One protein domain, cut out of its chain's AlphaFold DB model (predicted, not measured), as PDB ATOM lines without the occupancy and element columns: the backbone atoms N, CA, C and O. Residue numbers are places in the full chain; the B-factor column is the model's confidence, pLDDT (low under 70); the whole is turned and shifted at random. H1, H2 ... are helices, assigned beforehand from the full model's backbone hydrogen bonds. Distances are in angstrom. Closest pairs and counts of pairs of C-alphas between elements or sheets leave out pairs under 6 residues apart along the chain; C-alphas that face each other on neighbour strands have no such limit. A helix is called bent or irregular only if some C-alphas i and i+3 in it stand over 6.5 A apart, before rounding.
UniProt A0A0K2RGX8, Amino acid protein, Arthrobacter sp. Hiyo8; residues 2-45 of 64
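AT A GLANCE: This is residues 2 to 45 of the 64 residues of the protein "Amino acid protein" of Arthrobacter sp. Hiyo8 (UniProt A0A0K2RGX8). Two long helices, H2 and H1, meet near their ends at a tight link and open away from it as a wide, flat V. Most of each arm of the V stands free, and the space between the arms is empty. The printed part has 44 residues with two named helices, H1 then H2 along the chain, and no named strand; the class is all helix. It is extended, with a radius of gyration of the C-alphas of 14.5 A, and the C-alphas span 40 by 28 by 5 A.

IN THESE COORDINATES: The longest helix by residues is H2, residues 23 to 43, 29.9 A from first to last C-alpha. It runs from C-alpha 23 at (189.242, 278.376, 355.100) to C-alpha 43 at (181.786, 296.785, 377.442). H1, residues 2 to 20, is 27.2 A long and begins with C-alpha 2 at (217.401, 282.282, 371.836). H1 is neither bent nor irregular, but only just: C-alphas 3 and 6 are 6.1 A apart.

HOW THE PARTS SIT: H2 and H1 only just touch, with 3 pairs of C-alphas within 8 A, and they touch only at the corner by their link. H2 touches H1 with residues 25 to 26 alone, and H1 touches H2 with residues 18 to 19 alone. The closest C-alphas of the two helices are those of Ile 26 and Leu 18, 6.5 A apart. The helices run opposite ways at a steep tilt of 66 degrees, and their centres are 21.6 A apart. In H2 every O i to N i+4 pair is within hydrogen-bond range; in H1, 14 of 15 are.

THE WHOLE: The two C-alphas farthest apart are those of Phe 2 and Lys 45, 39.8 A, the first and last printed. The printed part has no cut, and the link from H1 to H2 is tight, with 2 residues between them. The mean pLDDT of the printed part is 81.0; residues 2 to 3, 21 to 23 and 45 are under 70.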
ATOM      1  N   PHE A   2     218.418 283.347 371.996       60.81
ATOM      2  CA  PHE A   2     217.401 282.282 371.836       60.81
ATOM      3  C   PHE A   2     215.968 282.613 372.300       60.81
ATOM      4  O   PHE A   2     215.023 281.999 371.811       60.81
ATOM      5  N   TYR A   3     215.788 283.613 373.166       69.00
ATOM      6  CA  TYR A   3     214.470 284.016 373.675       69.00
ATOM      7  C   TYR A   3     213.507 284.565 372.613       69.00
ATOM      8  O   TYR A   3     212.307 284.558 372.844       69.00
ATOM      9  N   VAL A   4     214.005 285.028 371.462       74.62
ATOM     10  CA  VAL A   4     213.162 285.594 370.387       74.62
ATOM     11  C   VAL A   4     212.983 284.603 369.236       74.62
ATOM     12  O   VAL A   4     211.932 284.555 368.608       74.62
ATOM     13  N   VAL A   5     213.988 283.760 368.991       80.94
ATOM     14  CA  VAL A   5     213.969 282.780 367.895       80.94
ATOM     15  C   VAL A   5     212.909 281.708 368.139       80.94
ATOM     16  O   VAL A   5     212.160 281.356 367.236       80.94
ATOM     17  N   MET A   6     212.813 281.219 369.375       82.50
ATOM     18  CA  MET A   6     211.873 280.165 369.748       82.50
ATOM     19  C   MET A   6     210.393 280.588 369.614       82.50
ATOM     20  O   MET A   6     209.645 279.858 368.963       82.50
ATOM     21  N   PRO A   7     209.955 281.768 370.105       84.94
ATOM     22  CA  PRO A   7     208.595 282.244 369.846       84.94
ATOM     23  C   PRO A   7     208.359 282.633 368.381       84.94
ATOM     24  O   PRO A   7     207.247 282.464 367.894       84.94
ATOM     25  N   ALA A   8     209.380 283.098 367.650       87.38
ATOM     26  CA  ALA A   8     209.231 283.413 366.228       87.38
ATOM     27  C   ALA A   8     208.935 282.162 365.384       87.38
ATOM     28  O   ALA A   8     208.060 282.195 364.525       87.38
ATOM     29  N   VAL A   9     209.625 281.049 365.652       88.19
ATOM     30  CA  VAL A   9     209.356 279.772 364.974       88.19
ATOM     31  C   VAL A   9     207.957 279.257 365.320       88.19
ATOM     32  O   VAL A   9     207.240 278.839 364.416       88.19
ATOM     33  N   GLY A  10     207.546 279.354 366.590       85.00
ATOM     34  CA  GLY A  10     206.177 279.038 367.011       85.00
ATOM     35  C   GLY A  10     205.139 279.839 366.224       85.00
ATOM     36  O   GLY A  10     204.310 279.250 365.545       85.00
ATOM     37  N   ALA A  11     205.282 281.167 366.180       87.44
ATOM     38  CA  ALA A  11     204.368 282.049 365.454       87.44
ATOM     39  C   ALA A  11     204.262 281.726 363.950       87.44
ATOM     40  O   ALA A  11     203.180 281.824 363.371       87.44
ATOM     41  N   ILE A  12     205.368 281.328 363.309       86.56
ATOM     42  CA  ILE A  12     205.367 280.907 361.899       86.56
ATOM     43  C   ILE A  12     204.603 279.591 361.728       86.56
ATOM     44  O   ILE A  12     203.802 279.470 360.802       86.56
ATOM     45  N   ILE A  13     204.835 278.613 362.607       85.69
ATOM     46  CA  ILE A  13     204.160 277.310 362.563       85.69
ATOM     47  C   ILE A  13     202.666 277.471 362.845       85.69
ATOM     48  O   ILE A  13     201.862 276.903 362.114       85.69
ATOM     49  N   ASP A  14     202.290 278.279 363.836       84.06
ATOM     50  CA  ASP A  14     200.897 278.623 364.127       84.06
ATOM     51  C   ASP A  14     200.235 279.268 362.905       84.06
ATOM     52  O   ASP A  14     199.200 278.798 362.440       84.06
ATOM     53  N   GLY A  15     200.867 280.283 362.302       81.38
ATOM     54  CA  GLY A  15     200.357 280.924 361.087       81.38
ATOM     55  C   GLY A  15     200.217 279.958 359.904       81.38
ATOM     56  O   GLY A  15     199.240 280.029 359.153       81.38
ATOM     57  N   PHE A  16     201.159 279.024 359.752       80.31
ATOM     58  CA  PHE A  16     201.117 277.999 358.712       80.31
ATOM     59  C   PHE A  16     200.021 276.959 358.968       80.31
ATOM     60  O   PHE A  16     199.307 276.596 358.034       80.31
ATOM     61  N   LEU A  17     199.827 276.523 360.220       81.12
ATOM     62  CA  LEU A  17     198.724 275.638 360.588       81.12
ATOM     63  C   LEU A  17     197.382 276.316 360.366       81.12
ATOM     64  O   LEU A  17     196.514 275.708 359.756       81.12
ATOM     65  N   LEU A  18     197.215 277.573 360.788       75.44
ATOM     66  CA  LEU A  18     195.993 278.321 360.505       75.44
ATOM     67  C   LEU A  18     195.736 278.417 358.999       75.44
ATOM     68  O   LEU A  18     194.605 278.220 358.581       75.44
ATOM     69  N   SER A  19     196.771 278.657 358.188       72.06
ATOM     70  CA  SER A  19     196.651 278.739 356.723       72.06
ATOM     71  C   SER A  19     196.291 277.399 356.068       72.06
ATOM     72  O   SER A  19     195.614 277.381 355.044       72.06
ATOM     73  N   GLN A  20     196.742 276.283 356.650       72.31
ATOM     74  CA  GLN A  20     196.439 274.922 356.194       72.31
ATOM     75  C   GLN A  20     195.116 274.377 356.756       72.31
ATOM     76  O   GLN A  20     194.538 273.463 356.167       72.31
ATOM     77  N   LEU A  21     194.624 274.909 357.880       62.34
ATOM     78  CA  LEU A  21     193.301 274.612 358.413       62.34
ATOM     79  C   LEU A  21     192.270 275.330 357.541       62.34
ATOM     80  O   LEU A  21     192.027 276.519 357.710       62.34
ATOM     81  N   ASP A  22     191.720 274.572 356.590       66.00
ATOM     82  CA  ASP A  22     190.432 274.738 355.906       66.00
ATOM     83  C   ASP A  22     189.794 276.126 356.098       66.00
ATOM     84  O   ASP A  22     189.388 276.446 357.208       66.00
ATOM     85  N   SER A  23     189.682 276.955 355.046       66.75
ATOM     86  CA  SER A  23     189.242 278.376 355.100       66.75
ATOM     87  C   SER A  23     188.063 278.687 356.041       66.75
ATOM     88  O   SER A  23     187.951 279.806 356.550       66.75
ATOM     89  N   ASN A  24     187.198 277.709 356.311       71.50
ATOM     90  CA  ASN A  24     186.172 277.765 357.346       71.50
ATOM     91  C   ASN A  24     186.716 278.044 358.761       71.50
ATOM     92  O   ASN A  24     186.142 278.863 359.470       71.50
ATOM     93  N   ALA A  25     187.818 277.419 359.179       79.88
ATOM     94  CA  ALA A  25     188.434 277.588 360.494       79.88
ATOM     95  C   ALA A  25     188.991 279.005 360.699       79.88
ATOM     96  O   ALA A  25     188.716 279.625 361.727       79.88
ATOM     97  N   ILE A  26     189.697 279.556 359.701       80.50
ATOM     98  CA  ILE A  26     190.135 280.963 359.721       80.50
ATOM     99  C   ILE A  26     188.922 281.887 359.793       80.50
ATOM    100  O   ILE A  26     188.895 282.804 360.612       80.50
ATOM    101  N   THR A  27     187.907 281.647 358.962       84.00
ATOM    102  CA  THR A  27     186.705 282.489 358.908       84.00
ATOM    103  C   THR A  27     185.967 282.484 360.245       84.00
ATOM    104  O   THR A  27     185.595 283.540 360.746       84.00
ATOM    105  N   LEU A  28     185.814 281.316 360.870       85.31
ATOM    106  CA  LEU A  28     185.147 281.164 362.161       85.31
ATOM    107  C   LEU A  28     185.955 281.814 363.293       85.31
ATOM    108  O   LEU A  28     185.379 282.523 364.118       85.31
ATOM    109  N   GLY A  29     187.284 281.669 363.284       84.19
ATOM    110  CA  GLY A  29     188.178 282.361 364.214       84.19
ATOM    111  C   GLY A  29     188.144 283.883 364.055       84.19
ATOM    112  O   GLY A  29     188.108 284.603 365.049       84.19
ATOM    113  N   LEU A  30     188.089 284.388 362.821       86.56
ATOM    114  CA  LEU A  30     188.064 285.820 362.522       86.56
ATOM    115  C   LEU A  30     186.706 286.446 362.853       86.56
ATOM    116  O   LEU A  30     186.663 287.512 363.461       86.56
ATOM    117  N   ILE A  31     185.601 285.758 362.546       91.62
ATOM    118  CA  ILE A  31     184.258 286.153 362.991       91.62
ATOM    119  C   ILE A  31     184.223 286.213 364.517       91.62
ATOM    120  O   ILE A  31     183.796 287.220 365.079       91.62
ATOM    121  N   TRP A  32     184.715 285.176 365.196       87.19
ATOM    122  CA  TRP A  32     184.757 285.135 366.655       87.19
ATOM    123  C   TRP A  32     185.624 286.254 367.245       87.19
ATOM    124  O   TRP A  32     185.212 286.911 368.200       87.19
ATOM    125  N   LEU A  33     186.790 286.530 366.651       90.19
ATOM    126  CA  LEU A  33     187.662 287.638 367.039       90.19
ATOM    127  C   LEU A  33     186.948 288.985 366.873       90.19
ATOM    128  O   LEU A  33     186.948 289.793 367.797       90.19
ATOM    129  N   CYS A  34     186.301 289.222 365.730       93.56
ATOM    130  CA  CYS A  34     185.529 290.439 365.483       93.56
ATOM    131  C   CYS A  34     184.392 290.605 366.496       93.56
ATOM    132  O   CYS A  34     184.197 291.705 367.014       93.56
ATOM    133  N   VAL A  35     183.675 289.524 366.816       93.69
ATOM    134  CA  VAL A  35     182.625 289.531 367.843       93.69
ATOM    135  C   VAL A  35     183.222 289.852 369.213       93.69
ATOM    136  O   VAL A  35     182.733 290.760 369.877       93.69
ATOM    137  N   GLY A  36     184.302 289.186 369.621       87.38
ATOM    138  CA  GLY A  36     184.972 289.430 370.900       87.38
ATOM    139  C   GLY A  36     185.494 290.861 371.031       87.38
ATOM    140  O   GLY A  36     185.257 291.511 372.046       87.38
ATOM    141  N   VAL A  37     186.133 291.393 369.986       88.88
ATOM    142  CA  VAL A  37     186.606 292.785 369.932       88.88
ATOM    143  C   VAL A  37     185.435 293.766 369.973       88.88
ATOM    144  O   VAL A  37     185.505 294.757 370.697       88.88
ATOM    145  N   GLY A  38     184.348 293.494 369.249       91.38
ATOM    146  CA  GLY A  38     183.133 294.304 369.288       91.38
ATOM    147  C   GLY A  38     182.505 294.328 370.681       91.38
ATOM    148  O   GLY A  38     182.245 295.401 371.219       91.38
ATOM    149  N   VAL A  39     182.334 293.160 371.305       86.25
ATOM    150  CA  VAL A  39     181.812 293.013 372.672       86.25
ATOM    151  C   VAL A  39     182.712 293.726 373.679       86.25
ATOM    152  O   VAL A  39     182.216 294.523 374.471       86.25
ATOM    153  N   LEU A  40     184.030 293.522 373.617       82.56
ATOM    154  CA  LEU A  40     184.994 294.231 374.464       82.56
ATOM    155  C   LEU A  40     184.912 295.741 374.255       82.56
ATOM    156  O   LEU A  40     184.884 296.486 375.231       82.56
ATOM    157  N   GLY A  41     184.826 296.204 373.009       84.12
ATOM    158  CA  GLY A  41     184.659 297.614 372.670       84.12
ATOM    159  C   GLY A  41     183.362 298.200 373.231       84.12
ATOM    160  O   GLY A  41     183.370 299.315 373.749       84.12
ATOM    161  N   ILE A  42     182.264 297.444 373.208       81.88
ATOM    162  CA  ILE A  42     180.986 297.852 373.803       81.88
ATOM    163  C   ILE A  42     181.105 297.921 375.333       81.88
ATOM    164  O   ILE A  42     180.771 298.950 375.921       81.88
ATOM    165  N   ILE A  43     181.636 296.874 375.977       76.00
ATOM    166  CA  ILE A  43     181.786 296.785 377.442       76.00
ATOM    167  C   ILE A  43     182.713 297.886 377.969       76.00
ATOM    168  O   ILE A  43     182.401 298.566 378.946       76.00
ATOM    169  N   THR A  44     183.839 298.116 377.296       73.44
ATOM    170  CA  THR A  44     184.838 299.118 377.697       73.44
ATOM    171  C   THR A  44     184.508 300.538 377.219       73.44
ATOM    172  O   THR A  44     185.270 301.468 377.500       73.44
ATOM    173  N   LYS A  45     183.387 300.738 376.497       68.88
ATOM    174  CA  LYS A  45     183.054 301.991 375.788       68.88
ATOM    175  C   LYS A  45     184.248 302.520 374.978       68.88
ATOM    176  O   LYS A  45     184.656 303.673 375.122       68.88
TER     177      LYS A  45